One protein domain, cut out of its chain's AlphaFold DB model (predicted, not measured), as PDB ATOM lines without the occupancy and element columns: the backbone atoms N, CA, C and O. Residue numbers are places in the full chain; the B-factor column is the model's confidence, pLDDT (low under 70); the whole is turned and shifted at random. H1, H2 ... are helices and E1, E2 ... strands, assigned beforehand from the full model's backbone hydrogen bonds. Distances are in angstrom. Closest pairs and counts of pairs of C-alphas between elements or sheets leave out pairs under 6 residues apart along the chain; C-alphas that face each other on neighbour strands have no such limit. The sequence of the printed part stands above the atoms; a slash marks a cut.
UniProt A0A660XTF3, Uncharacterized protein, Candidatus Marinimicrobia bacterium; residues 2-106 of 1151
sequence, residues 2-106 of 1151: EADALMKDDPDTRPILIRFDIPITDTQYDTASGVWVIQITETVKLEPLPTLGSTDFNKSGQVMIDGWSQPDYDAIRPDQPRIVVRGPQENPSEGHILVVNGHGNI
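Overview. This is residues 2 to 106 of the 1151 residues of an uncharacterized protein of Candidatus Marinimicrobia bacterium (UniProt A0A660XTF3). With little regular structure, this is a loop-rich open triangle: parallel strands E1 and E3 make one side, parallel strands E2 and E4 a second, E5 part of the third, and H1 is near one end of E1 and E3. The 105 printed residues run H1 E1 E2 E3 E4 E5, class mixed, with 30 in named elements. It is only just loose, close to compact, with radius of gyration of the C-alphas 15.6 A and spans 44 by 33 by 20 A.

Arrangement. Start at H1, residues 2 to 9, where every O i to N i+4 pair is within hydrogen-bond range. Its Ala 3 has its C-alpha 6.8 A from that of Ile 16 in E1, residues 16 to 19, their closest pair. E1 is parallel to E3, residues 63 to 66, at 17 degrees; N 18 and O 64 are 2.8 A apart. E2, residues 35 to 39, is parallel to E4, residues 83 to 86, at 28 degrees; find N 38 and O 84 at 2.8 A. E5, residues 96 to 100, pairs with no named strand and is apart from E3.

Along the chain. Find C-alpha 2 at (141.863, 117.568, 167.882); H1 runs 10.6 A. E2 runs 12.2 A, and E5 ends at C-alpha 100, (131.598, 108.471, 172.472).

Size, cuts and confidence. The C-alphas of Ala 32 and Asn 58 are farthest apart, 43.9 A. The printed part has no cut; the links E1 to E2, E2 to E3 and E3 to E4 are long. Look for pLDDT under 70 at residues 55, 57 to 59 and 90 to 93.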
ATOM      1  N   GLU A   2     140.847 116.968 166.991       81.75
ATOM      2  CA  GLU A   2     141.863 117.568 167.882       81.75
ATOM      3  C   GLU A   2     141.660 117.210 169.359       81.75
ATOM      4  O   GLU A   2     142.605 116.779 170.007       81.75
ATOM      5  N   ALA A   3     140.426 117.292 169.869       77.69
ATOM      6  CA  ALA A   3     140.106 116.862 171.234       77.69
ATOM      7  C   ALA A   3     140.487 115.389 171.492       77.69
ATOM      8  O   ALA A   3     141.046 115.066 172.533       77.69
ATOM      9  N   ASP A   4     140.235 114.504 170.523       75.62
ATOM     10  CA  ASP A   4     140.599 113.086 170.614       75.62
ATOM     11  C   ASP A   4     142.121 112.865 170.619       75.62
ATOM     12  O   ASP A   4     142.626 112.067 171.408       75.62
ATOM     13  N   ALA A   5     142.862 113.615 169.798       78.19
ATOM     14  CA  ALA A   5     144.323 113.592 169.806       78.19
ATOM     15  C   ALA A   5     144.892 114.098 171.146       78.19
ATOM     16  O   ALA A   5     145.703 113.412 171.763       78.19
ATOM     17  N   LEU A   6     144.397 115.238 171.647       78.44
ATOM     18  CA  LEU A   6     144.803 115.818 172.933       78.44
ATOM     19  C   LEU A   6     144.584 114.842 174.096       78.44
ATOM     20  O   LEU A   6     145.482 114.648 174.912       78.44
ATOM     21  N   MET A   7     143.430 114.164 174.133       76.50
ATOM     22  CA  MET A   7     143.145 113.160 175.160       76.50
ATOM     23  C   MET A   7     144.144 112.000 175.152       76.50
ATOM     24  O   MET A   7     144.492 111.504 176.224       76.50
ATOM     25  N   LYS A   8     144.560 111.530 173.971       72.69
ATOM     26  CA  LYS A   8     145.455 110.370 173.829       72.69
ATOM     27  C   LYS A   8     146.900 110.701 174.194       72.69
ATOM     28  O   LYS A   8     147.587 109.829 174.729       72.69
ATOM     29  N   ASP A   9     147.322 111.934 173.936       75.75
ATOM     30  CA  ASP A   9     148.710 112.362 174.094       75.75
ATOM     31  C   ASP A   9     149.020 112.922 175.496       75.75
ATOM     32  O   ASP A   9     150.129 112.705 175.988       75.75
ATOM     33  N   ASP A  10     148.066 113.592 176.165       76.62
ATOM     34  CA  ASP A  10     148.282 114.211 177.483       76.62
ATOM     35  C   ASP A  10     147.010 114.232 178.372       76.62
ATOM     36  O   ASP A  10     146.101 115.037 178.147       76.62
ATOM     37  N   PRO A  11     146.923 113.384 179.418       71.06
ATOM     38  CA  PRO A  11     145.793 113.357 180.352       71.06
ATOM     39  C   PRO A  11     145.554 114.666 181.120       71.06
ATOM     40  O   PRO A  11     144.415 114.909 181.517       71.06
ATOM     41  N   ASP A  12     146.575 115.515 181.302       79.88
ATOM     42  CA  ASP A  12     146.462 116.782 182.046       79.88
ATOM     43  C   ASP A  12     145.664 117.852 181.271       79.88
ATOM     44  O   ASP A  12     145.319 118.901 181.815       79.88
ATOM     45  N   THR A  13     145.329 117.591 180.002       77.50
ATOM     46  CA  THR A  13     144.535 118.494 179.149       77.50
ATOM     47  C   THR A  13     143.025 118.433 179.407       77.50
ATOM     48  O   THR A  13     142.271 119.190 178.794       77.50
ATOM     49  N   ARG A  14     142.562 117.551 180.301       83.12
ATOM     50  CA  ARG A  14     141.139 117.343 180.604       83.12
ATOM     51  C   ARG A  14     140.693 118.180 181.815       83.12
ATOM     52  O   ARG A  14     141.458 118.307 182.771       83.12
ATOM     53  N   PRO A  15     139.456 118.716 181.834       88.38
ATOM     54  CA  PRO A  15     138.393 118.551 180.836       88.38
ATOM     55  C   PRO A  15     138.593 119.410 179.574       88.38
ATOM     56  O   PRO A  15     139.141 120.508 179.638       88.38
ATOM     57  N   ILE A  16     138.095 118.926 178.431       90.19
ATOM     58  CA  ILE A  16     138.166 119.615 177.131       90.19
ATOM     59  C   ILE A  16     136.795 120.199 176.779       90.19
ATOM     60  O   ILE A  16     135.799 119.483 176.795       90.19
ATOM     61  N   LEU A  17     136.747 121.478 176.392       92.25
ATOM     62  CA  LEU A  17     135.542 122.134 175.873       92.25
ATOM     63  C   LEU A  17     135.642 122.335 174.357       92.25
ATOM     64  O   LEU A  17     136.527 123.039 173.872       92.25
ATOM     65  N   ILE A  18     134.680 121.781 173.625       93.19
ATOM     66  CA  ILE A  18     134.400 122.101 172.228       93.19
ATOM     67  C   ILE A  18     133.304 123.170 172.227       93.19
ATOM     68  O   ILE A  18     132.141 122.887 172.518       93.19
ATOM     69  N   ARG A  19     133.711 124.411 171.934       94.00
ATOM     70  CA  ARG A  19     132.834 125.586 171.858       94.00
ATOM     71  C   ARG A  19     132.551 125.982 170.407       94.00
ATOM     72  O   ARG A  19     133.430 125.839 169.557       94.00
ATOM     73  N   PHE A  20     131.385 126.561 170.164       95.00
ATOM     74  CA  PHE A  20     130.968 127.134 168.889       95.00
ATOM     75  C   PHE A  20     130.984 128.667 168.979       95.00
ATOM     76  O   PHE A  20     130.562 129.240 169.978       95.00
ATOM     77  N   ASP A  21     131.535 129.318 167.957       94.19
ATOM     78  CA  ASP A  21     131.563 130.780 167.795       94.19
ATOM     79  C   ASP A  21     131.599 131.098 166.292       94.19
ATOM     80  O   ASP A  21     132.591 131.578 165.738       94.19
ATOM     81  N   ILE A  22     130.544 130.670 165.598       94.19
ATOM     82  CA  ILE A  22     130.404 130.770 164.144       94.19
ATOM     83  C   ILE A  22     129.720 132.106 163.809       94.19
ATOM     84  O   ILE A  22     128.687 132.421 164.404       94.19
ATOM     85  N   PRO A  23     130.255 132.927 162.887       93.00
ATOM     86  CA  PRO A  23     129.644 134.208 162.542       93.00
ATOM     87  C   PRO A  23     128.372 134.031 161.696       93.00
ATOM     88  O   PRO A  23     128.254 133.085 160.922       93.00
ATOM     89  N   ILE A  24     127.453 135.001 161.749       93.12
ATOM     90  CA  ILE A  24     126.260 135.056 160.871       93.12
ATOM     91  C   ILE A  24     126.599 135.234 159.379       93.12
ATOM     92  O   ILE A  24     125.742 135.095 158.517       93.12
ATOM     93  N   THR A  25     127.852 135.576 159.055       93.31
ATOM     94  CA  THR A  25     128.338 135.657 157.669       93.31
ATOM     95  C   THR A  25     128.694 134.292 157.084       93.31
ATOM     96  O   THR A  25     129.129 134.227 155.935       93.31
ATOM     97  N   ASP A  26     128.606 133.223 157.877       94.62
ATOM     98  CA  ASP A  26     128.805 131.869 157.383       94.62
ATOM     99  C   ASP A  26     127.703 131.504 156.379       94.62
ATOM    100  O   ASP A  26     126.527 131.790 156.587       94.62
ATOM    101  N   THR A  27     128.083 130.862 155.275       92.75
ATOM    102  CA  THR A  27     127.146 130.446 154.219       92.75
ATOM    103  C   THR A  27     126.105 129.430 154.686       92.75
ATOM    104  O   THR A  27     125.111 129.238 153.998       92.75
ATOM    105  N   GLN A  28     126.347 128.767 155.818       93.75
ATOM    106  CA  GLN A  28     125.448 127.787 156.421       93.75
ATOM    107  C   GLN A  28     124.570 128.378 157.539       93.75
ATOM    108  O   GLN A  28     123.904 127.625 158.253       93.75
ATOM    109  N   TYR A  29     124.586 129.701 157.733       94.19
ATOM    110  CA  TYR A  29     123.664 130.373 158.642       94.19
ATOM    111  C   TYR A  29     122.290 130.540 157.981       94.19
ATOM    112  O   TYR A  29     122.156 131.218 156.961       94.19
ATOM    113  N   ASP A  30     121.264 129.936 158.574       91.06
ATOM    114  CA  ASP A  30     119.877 130.142 158.174       91.06
ATOM    115  C   ASP A  30     119.283 131.317 158.957       91.06
ATOM    116  O   ASP A  30     118.976 131.219 160.146       91.06
ATOM    117  N   THR A  31     119.089 132.434 158.259       88.38
ATOM    118  CA  THR A  31     118.530 133.666 158.825       88.38
ATOM    119  C   THR A  31     117.072 133.536 159.260       88.38
ATOM    120  O   THR A  31     116.623 134.332 160.080       88.38
ATOM    121  N   ALA A  32     116.307 132.600 158.687       87.00
ATOM    122  CA  ALA A  32     114.891 132.445 159.011       87.00
ATOM    123  C   ALA A  32     114.707 131.733 160.352       87.00
ATOM    124  O   ALA A  32     113.885 132.149 161.166       87.00
ATOM    125  N   SER A  33     115.495 130.683 160.591       88.06
ATOM    126  CA  SER A  33     115.417 129.894 161.822       88.06
ATOM    127  C   SER A  33     116.451 130.292 162.879       88.06
ATOM    128  O   SER A  33     116.293 129.916 164.038       88.06
ATOM    129  N   GLY A  34     117.476 131.074 162.528       91.00
ATOM    130  CA  GLY A  34     118.515 131.535 163.450       91.00
ATOM    131  C   GLY A  34     119.512 130.443 163.851       91.00
ATOM    132  O   GLY A  34     119.995 130.448 164.984       91.00
ATOM    133  N   VAL A  35     119.805 129.496 162.951       94.12
ATOM    134  CA  VAL A  35     120.695 128.348 163.216       94.12
ATOM    135  C   VAL A  35     121.877 128.280 162.262       94.12
ATOM    136  O   VAL A  35     121.830 128.789 161.145       94.12
ATOM    137  N   TRP A  36     122.922 127.569 162.680       96.31
ATOM    138  CA  TRP A  36     124.051 127.194 161.832       96.31
ATOM    139  C   TRP A  36     123.983 125.708 161.499       96.31
ATOM    140  O   TRP A  36     123.986 124.870 162.405       96.31
ATOM    141  N   VAL A  37     123.945 125.381 160.205       95.50
ATOM    142  CA  VAL A  37     123.860 123.995 159.727       95.50
ATOM    143  C   VAL A  37     125.243 123.440 159.401       95.50
ATOM    144  O   VAL A  37     125.867 123.772 158.399       95.50
ATOM    145  N   ILE A  38     125.728 122.525 160.233       94.00
ATOM    146  CA  ILE A  38     126.930 121.739 159.961       94.00
ATOM    147  C   ILE A  38     126.518 120.526 159.125       94.00
ATOM    148  O   ILE A  38     126.171 119.468 159.656       94.00
ATOM    149  N   GLN A  39     126.550 120.697 157.805       91.06
ATOM    150  CA  GLN A  39     126.312 119.628 156.840       91.06
ATOM    151  C   GLN A  39     127.543 118.717 156.735       91.06
ATOM    152  O   GLN A  39     128.611 119.141 156.287       91.06
ATOM    153  N   ILE A  40     127.396 117.449 157.118       86.50
ATOM    154  CA  ILE A  40     128.438 116.436 156.938       86.50
ATOM    155  C   ILE A  40     128.498 116.060 155.450       86.50
ATOM    156  O   ILE A  40     127.472 115.830 154.812       86.50
ATOM    157  N   THR A  41     129.706 116.039 154.888       83.31
ATOM    158  CA  THR A  41     129.956 115.656 153.490       83.31
ATOM    159  C   THR A  41     129.803 114.153 153.280       83.31
ATOM    160  O   THR A  41     130.091 113.383 154.197       83.31
ATOM    161  N   GLU A  42     129.477 113.735 152.054       79.81
ATOM    162  CA  GLU A  42     129.409 112.318 151.673       79.81
ATOM    163  C   GLU A  42     130.628 111.510 152.125       79.81
ATOM    164  O   GLU A  42     131.783 111.918 151.959       79.81
ATOM    165  N   THR A  43     130.367 110.335 152.692       74.31
ATOM    166  CA  THR A  43     131.395 109.445 153.227       74.31
ATOM    167  C   THR A  43     130.983 107.987 153.069       74.31
ATOM    168  O   THR A  43     129.811 107.643 153.137       74.31
ATOM    169  N   VAL A  44     131.969 107.111 152.869       73.56
ATOM    170  CA  VAL A  44     131.786 105.644 152.858       73.56
ATOM    171  C   VAL A  44     132.056 105.013 154.228       73.56
ATOM    172  O   VAL A  44     132.073 103.792 154.365       73.56
ATOM    173  N   LYS A  45     132.372 105.832 155.239       74.00
ATOM    174  CA  LYS A  45     132.601 105.353 156.604       74.00
ATOM    175  C   LYS A  45     131.271 105.032 157.273       74.00
ATOM    176  O   LYS A  45     130.301 105.753 157.082       74.00
ATOM    177  N   LEU A  46     131.290 103.996 158.112       76.81
ATOM    178  CA  LEU A  46     130.148 103.616 158.941       76.81
ATOM    179  C   LEU A  46     129.754 104.736 159.914       76.81
ATOM    180  O   LEU A  46     128.579 105.012 160.067       76.81
ATOM    181  N   GLU A  47     130.737 105.405 160.515       81.94
ATOM    182  CA  GLU A  47     130.528 106.548 161.407       81.94
ATOM    183  C   GLU A  47     130.893 107.844 160.653       81.94
ATOM    184  O   GLU A  47     132.048 107.970 160.206       81.94
ATOM    185  N   PRO A  48     129.968 108.810 160.476       78.00
ATOM    186  CA  PRO A  48     130.243 110.056 159.763       78.00
ATOM    187  C   PRO A  48     131.201 110.963 160.528       78.00
ATOM    188  O   PRO A  48     132.120 111.539 159.935       78.00
ATOM    189  N   LEU A  49     131.020 111.071 161.850       84.81
ATOM    190  CA  LEU A  49     131.960 111.767 162.718       84.81
ATOM    191  C   LEU A  49     132.973 110.782 163.311       84.81
ATOM    192  O   LEU A  49     132.660 109.624 163.580       84.81
ATOM    193  N   PRO A  50     134.216 111.228 163.554       83.25
ATOM    194  CA  PRO A  50     135.191 110.413 164.259       83.25
ATOM    195  C   PRO A  50     134.695 110.051 165.660       83.25
ATOM    196  O   PRO A  50     134.250 110.932 166.398       83.25
ATOM    197  N   THR A  51     134.873 108.789 166.052       86.06
ATOM    198  CA  THR A  51     134.680 108.343 167.435       86.06
ATOM    199  C   THR A  51     135.465 109.232 168.398       86.06
ATOM    200  O   THR A  51     136.664 109.461 168.213       86.06
ATOM    201  N   LEU A  52     134.794 109.727 169.434       85.31
ATOM    202  CA  LEU A  52     135.408 110.534 170.476       85.31
ATOM    203  C   LEU A  52     135.971 109.611 171.560       85.31
ATOM    204  O   LEU A  52     135.209 108.941 172.248       85.31
ATOM    205  N   GLY A  53     137.296 109.559 171.724       75.75
ATOM    206  CA  GLY A  53     137.948 108.753 172.755       75.75
ATOM    207  C   GLY A  53     138.541 107.431 172.251       75.75
ATOM    208  O   GLY A  53     138.860 107.237 171.077       75.75
ATOM    209  N   SER A  54     138.761 106.496 173.176       73.88
ATOM    210  CA  SER A  54     139.457 105.227 172.939       73.88
ATOM    211  C   SER A  54     138.750 104.092 173.671       73.88
ATOM    212  O   SER A  54     138.104 104.322 174.684       73.88
ATOM    213  N   THR A  55     138.929 102.856 173.202       69.25
ATOM    214  CA  THR A  55     138.493 101.657 173.934       69.25
ATOM    215  C   THR A  55     139.210 101.489 175.281       69.25
ATOM    216  O   THR A  55     138.712 100.782 176.151       69.25
ATOM    217  N   ASP A  56     140.353 102.156 175.492       72.44
ATOM    218  CA  ASP A  56     140.934 102.333 176.826       72.44
ATOM    219  C   ASP A  56     140.206 103.480 177.545       72.44
ATOM    220  O   ASP A  56     140.535 104.663 177.399       72.44
ATOM    221  N   PHE A  57     139.180 103.117 178.311       64.38
ATOM    222  CA  PHE A  57     138.314 104.038 179.049       64.38
ATOM    223  C   PHE A  57     139.071 104.893 180.080       64.38
ATOM    224  O   PHE A  57     138.667 106.019 180.350       64.38
ATOM    225  N   ASN A  58     140.234 104.444 180.577       64.94
ATOM    226  CA  ASN A  58     141.088 105.254 181.461       64.94
ATOM    227  C   ASN A  58     141.823 106.379 180.710       64.94
ATOM    228  O   ASN A  58     142.350 107.310 181.317       64.94
ATOM    229  N   LYS A  59     141.874 106.299 179.377       68.25
ATOM    230  CA  LYS A  59     142.520 107.274 178.493       68.25
ATOM    231  C   LYS A  59     141.522 108.049 177.641       68.25
ATOM    232  O   LYS A  59     141.944 108.707 176.695       68.25
ATOM    233  N   SER A  60     140.241 108.067 177.985       75.81
ATOM    234  CA  SER A  60     139.234 108.861 177.273       75.81
ATOM    235  C   SER A  60     138.172 109.415 178.220       75.81
ATOM    236  O   SER A  60     137.998 108.893 179.318       75.81
ATOM    237  N   GLY A  61     137.498 110.496 177.818       84.25
ATOM    238  CA  GLY A  61     136.438 111.120 178.608       84.25
ATOM    239  C   GLY A  61     136.679 112.588 178.962       84.25
ATOM    240  O   GLY A  61     137.700 113.166 178.589       84.25
ATOM    241  N   GLN A  62     135.754 113.172 179.727       89.25
ATOM    242  CA  GLN A  62     135.773 114.573 180.173       89.25
ATOM    243  C   GLN A  62     135.792 115.591 179.023       89.25
ATOM    244  O   GLN A  62     136.440 116.637 179.111       89.25
ATOM    245  N   VAL A  63     135.075 115.289 177.939       91.38
ATOM    246  CA  VAL A  63     134.860 116.217 176.826       91.38
ATOM    247  C   VAL A  63     133.456 116.789 176.891       91.38
ATOM    248  O   VAL A  63     132.481 116.052 177.002       91.38
ATOM    249  N   MET A  64     133.353 118.105 176.768       94.75
ATOM    250  CA  MET A  64     132.096 118.827 176.669       94.75
ATOM    251  C   MET A  64     131.926 119.391 175.260       94.75
ATOM    252  O   MET A  64     132.746 120.193 174.819       94.75
ATOM    253  N   ILE A  65     130.859 118.999 174.571       95.62
ATOM    254  CA  ILE A  65     130.391 119.631 173.336       95.62
ATOM    255  C   ILE A  65     129.210 120.521 173.715       95.62
ATOM    256  O   ILE A  65     128.164 120.019 174.128       95.62
ATOM    257  N   ASP A  66     129.404 121.836 173.618       96.50
ATOM    258  CA  ASP A  66     128.456 122.815 174.149       96.50
ATOM    259  C   ASP A  66     127.850 123.691 173.052       96.50
ATOM    260  O   ASP A  66     128.377 124.761 172.745       96.50
ATOM    261  N   GLY A  67     126.722 123.277 172.483       95.19
ATOM    262  CA  GLY A  67     125.988 124.074 171.497       95.19
ATOM    263  C   GLY A  67     125.500 125.423 172.035       95.19
ATOM    264  O   GLY A  67     125.430 126.391 171.279       95.19
ATOM    265  N   TRP A  68     125.280 125.548 173.352       93.75
ATOM    266  CA  TRP A  68     124.905 126.817 173.995       93.75
ATOM    267  C   TRP A  68     126.010 127.869 173.978       93.75
ATOM    268  O   TRP A  68     125.741 129.051 174.190       93.75
ATOM    269  N   SER A  69     127.255 127.457 173.729       94.62
ATOM    270  CA  SER A  69     128.364 128.399 173.599       94.62
ATOM    271  C   SER A  69     128.261 129.274 172.344       94.62
ATOM    272  O   SER A  69     128.838 130.363 172.346       94.62
ATOM    273  N   GLN A  70     127.486 128.855 171.332       94.75
ATOM    274  CA  GLN A  70     127.190 129.665 170.151       94.75
ATOM    275  C   GLN A  70     126.363 130.897 170.550       94.75
ATOM    276  O   GLN A  70     125.263 130.726 171.082       94.75
ATOM    277  N   PRO A  71     126.815 132.134 170.282       88.12
ATOM    278  CA  PRO A  71     126.041 133.329 170.613       88.12
ATOM    279  C   PRO A  71     124.720 133.419 169.837       88.12
ATOM    280  O   PRO A  71     124.663 133.097 168.651       88.12
ATOM    281  N   ASP A  72     123.671 133.917 170.494       81.94
ATOM    282  CA  ASP A  72     122.431 134.325 169.824       81.94
ATOM    283  C   ASP A  72     122.575 135.757 169.307       81.94
ATOM    284  O   ASP A  72     122.245 136.720 170.001       81.94
ATOM    285  N   TYR A  73     123.155 135.910 168.118       76.88
ATOM    286  CA  TYR A  73     123.428 137.234 167.554       76.88
ATOM    287  C   TYR A  73     122.150 138.046 167.280       76.88
ATOM    288  O   TYR A  73     122.193 139.273 167.385       76.88
ATOM    289  N   ASP A  74     121.026 137.373 167.015       76.19
ATOM    290  CA  ASP A  74     119.766 137.993 166.586       76.19
ATOM    291  C   ASP A  74     118.612 137.826 167.594       76.19
ATOM    292  O   ASP A  74     117.493 138.266 167.332       76.19
ATOM    293  N   ALA A  75     118.879 137.238 168.768       81.94
ATOM    294  CA  ALA A  75     117.892 136.950 169.817       81.94
ATOM    295  C   ALA A  75     116.702 136.088 169.337       81.94
ATOM    296  O   ALA A  75     115.597 136.194 169.875       81.94
ATOM    297  N   ILE A  76     116.920 135.256 168.313       82.50
ATOM    298  CA  ILE A  76     115.887 134.402 167.702       82.50
ATOM    299  C   ILE A  76     115.667 133.143 168.556       82.50
ATOM    300  O   ILE A  76     114.555 132.624 168.617       82.50
ATOM    301  N   ARG A  77     116.713 132.662 169.244       85.62
ATOM    302  CA  ARG A  77     116.740 131.385 169.979       85.62
ATOM    303  C   ARG A  77     117.343 131.544 171.378       85.62
ATOM    304  O   ARG A  77     118.389 130.943 171.670       85.62
ATOM    305  N   PRO A  78     116.714 132.327 172.273       78.12
ATOM    306  CA  PRO A  78     117.262 132.565 173.606       78.12
ATOM    307  C   PRO A  78     117.383 131.264 174.413       78.12
ATOM    308  O   PRO A  78     118.418 131.050 175.041       78.12
ATOM    309  N   ASP A  79     116.402 130.367 174.270       84.31
ATOM    310  CA  ASP A  79     116.279 129.113 175.026       84.31
ATOM    311  C   ASP A  79     116.174 127.877 174.109       84.31
ATOM    312  O   ASP A  79     115.559 126.875 174.466       84.31
ATOM    313  N   GLN A  80     116.767 127.929 172.909       90.75
ATOM    314  CA  GLN A  80     116.774 126.808 171.958       90.75
ATOM    315  C   GLN A  80     118.181 126.533 171.392       90.75
ATOM    316  O   GLN A  80     118.969 127.472 171.241       90.75
ATOM    317  N   PRO A  81     118.502 125.274 171.025       94.19
ATOM    318  CA  PRO A  81     119.711 124.919 170.291       94.19
ATOM    319  C   PRO A  81     119.915 125.752 169.021       94.19
ATOM    320  O   PRO A  81     118.986 125.995 168.248       94.19
ATOM    321  N   ARG A  82     121.166 126.153 168.784       94.56
ATOM    322  CA  ARG A  82     121.561 127.026 167.660       94.56
ATOM    323  C   ARG A  82     122.402 126.309 166.608       94.56
ATOM    324  O   ARG A  82     122.573 126.818 165.506       94.56
ATOM    325  N   ILE A  83     122.936 125.139 166.944       97.00
ATOM    326  CA  ILE A  83     123.813 124.361 166.070       97.00
ATOM    327  C   ILE A  83     123.075 123.113 165.609       97.00
ATOM    328  O   ILE A  83     122.641 122.306 166.432       97.00
ATOM    329  N   VAL A  84     122.982 122.946 164.294       96.56
ATOM    330  CA  VAL A  84     122.446 121.747 163.653       96.56
ATOM    331  C   VAL A  84     123.611 120.911 163.145       96.56
ATOM    332  O   VAL A  84     124.472 121.414 162.431       96.56
ATOM    333  N   VAL A  85     123.636 119.627 163.482       94.69
ATOM    334  CA  VAL A  85     124.551 118.632 162.923       94.69
ATOM    335  C   VAL A  85     123.731 117.718 162.020       94.69
ATOM    336  O   VAL A  85     122.867 116.980 162.496       94.69
ATOM    337  N   ARG A  86     123.979 117.792 160.710       91.81
ATOM    338  CA  ARG A  86     123.191 117.087 159.694       91.81
ATOM    339  C   ARG A  86     124.043 116.057 158.961       91.81
ATOM    340  O   ARG A  86     125.120 116.394 158.471       91.81
ATOM    341  N   GLY A  87     123.564 114.815 158.892       87.44
ATOM    342  CA  GLY A  87     124.239 113.725 158.180       87.44
ATOM    343  C   GLY A  87     124.308 113.914 156.655       87.44
ATOM    344  O   GLY A  87     123.732 114.875 156.137       87.44
ATOM    345  N   PRO A  88     125.034 113.031 155.936       81.31
ATOM    346  CA  PRO A  88     125.240 113.102 154.482       81.31
ATOM    347  C   PRO A  88     123.941 113.150 153.665       81.31
ATOM    348  O   PRO A  88     122.891 112.732 154.141       81.31
ATOM    349  N   GLN A  89     124.011 113.657 152.434       71.81
ATOM    350  CA  GLN A  89     122.880 113.789 151.516       71.81
ATOM    351  C   GLN A  89     122.490 112.477 150.826       71.81
ATOM    352  O   GLN A  89     121.301 112.173 150.806       71.81
ATOM    353  N   GLU A  90     123.463 111.725 150.305       62.97
ATOM    354  CA  GLU A  90     123.235 110.601 149.375       62.97
ATOM    355  C   GLU A  90     123.512 109.227 149.997       62.97
ATOM    356  O   GLU A  90     122.885 108.236 149.632       62.97
ATOM    357  N   ASN A  91     124.469 109.131 150.930       59.34
ATOM    358  CA  ASN A  91     124.850 107.852 151.527       59.34
ATOM    359  C   ASN A  91     124.652 107.879 153.042       59.34
ATOM    360  O   ASN A  91     125.546 108.307 153.787       59.34
ATOM    361  N   PRO A  92     123.477 107.466 153.527       59.09
ATOM    362  CA  PRO A  92     123.180 107.629 154.920       59.09
ATOM    363  C   PRO A  92     123.830 106.459 155.670       59.09
ATOM    364  O   PRO A  92     123.551 105.281 155.451       59.09
ATOM    365  N   SER A  93     124.839 106.793 156.466       58.75
ATOM    366  CA  SER A  93     125.699 105.824 157.128       58.75
ATOM    367  C   SER A  93     124.892 104.875 158.022       58.75
ATOM    368  O   SER A  93     124.125 105.335 158.864       58.75
ATOM    369  N   GLU A  94     125.116 103.562 157.908       70.50
ATOM    370  CA  GLU A  94     124.495 102.555 158.792       70.50
ATOM    371  C   GLU A  94     124.941 102.673 160.267       70.50
ATOM    372  O   GLU A  94     124.389 101.997 161.133       70.50
ATOM    373  N   GLY A  95     125.953 103.495 160.568       74.81
ATOM    374  CA  GLY A  95     126.458 103.716 161.921       74.81
ATOM    375  C   GLY A  95     125.849 104.913 162.636       74.81
ATOM    376  O   GLY A  95     124.903 105.557 162.173       74.81
ATOM    377  N   HIS A  96     126.414 105.196 163.802       84.31
ATOM    378  CA  HIS A  96     126.013 106.302 164.655       84.31
ATOM    379  C   HIS A  96     126.523 107.638 164.102       84.31
ATOM    380  O   HIS A  96     127.585 107.723 163.486       84.31
ATOM    381  N   ILE A  97     125.809 108.742 164.337       86.19
ATOM    382  CA  ILE A  97     126.355 110.060 163.983       86.19
ATOM    383  C   ILE A  97     127.615 110.351 164.798       86.19
ATOM    384  O   ILE A  97     128.571 110.920 164.273       86.19
ATOM    385  N   LEU A  98     127.623 109.946 166.072       89.75
ATOM    386  CA  LEU A  98     128.754 110.088 166.976       89.75
ATOM    387  C   LEU A  98     128.781 108.957 168.009       89.75
ATOM    388  O   LEU A  98     127.880 108.824 168.839       89.75
ATOM    389  N   VAL A  99     129.891 108.222 168.020       91.12
ATOM    390  CA  VAL A  99     130.240 107.280 169.089       91.12
ATOM    391  C   VAL A  99     131.169 107.963 170.086       91.12
ATOM    392  O   VAL A  99     132.216 108.498 169.708       91.12
ATOM    393  N   VAL A 100     130.820 107.906 171.368       90.44
ATOM    394  CA  VAL A 100     131.598 108.471 172.472       90.44
ATOM    395  C   VAL A 100     132.074 107.359 173.395       90.44
ATOM    396  O   VAL A 100     131.286 106.639 174.008       90.44
ATOM    397  N   ASN A 101     133.390 107.246 173.520       87.44
ATOM    398  CA  ASN A 101     134.061 106.351 174.448       87.44
ATOM    399  C   ASN A 101     134.603 107.133 175.658       87.44
ATOM    400  O   ASN A 101     134.989 108.300 175.551       87.44
ATOM    401  N   GLY A 102     134.708 106.451 176.798       86.00
ATOM    402  CA  GLY A 102     135.229 107.028 178.040       86.00
ATOM    403  C   GLY A 102     134.159 107.696 178.904       86.00
ATOM    404  O   GLY A 102     132.974 107.684 178.572       86.00
ATOM    405  N   HIS A 103     134.588 108.243 180.041       89.50
ATOM    406  CA  HIS A 103     133.686 108.670 181.115       89.50
ATOM    407  C   HIS A 103     133.539 110.190 181.232       89.50
ATOM    408  O   HIS A 103     134.463 110.934 180.902       89.50
ATOM    409  N   GLY A 104     132.428 110.675 181.787       91.69
ATOM    410  CA  GLY A 104     132.315 112.085 182.182       91.69
ATOM    411  C   GLY A 104     132.180 113.072 181.021       91.69
ATOM    412  O   GLY A 104     132.575 114.228 181.165       91.69
ATOM    413  N   ASN A 105     131.715 112.629 179.850       93.69
ATOM    414  CA  ASN A 105     131.485 113.504 178.700       93.69
ATOM    415  C   ASN A 105     130.132 114.214 178.804       93.69
ATOM    416  O   ASN A 105     129.204 113.715 179.432       93.69
ATOM    417  N   ILE A 106     130.007 115.369 178.156       96.81
ATOM    418  CA  ILE A 106     128.783 116.172 178.132       96.81
ATOM    419  C   ILE A 106     128.478 116.557 176.685       96.81
ATOM    420  O   ILE A 106     129.319 117.153 176.017       96.81
TER     421      ILE A 106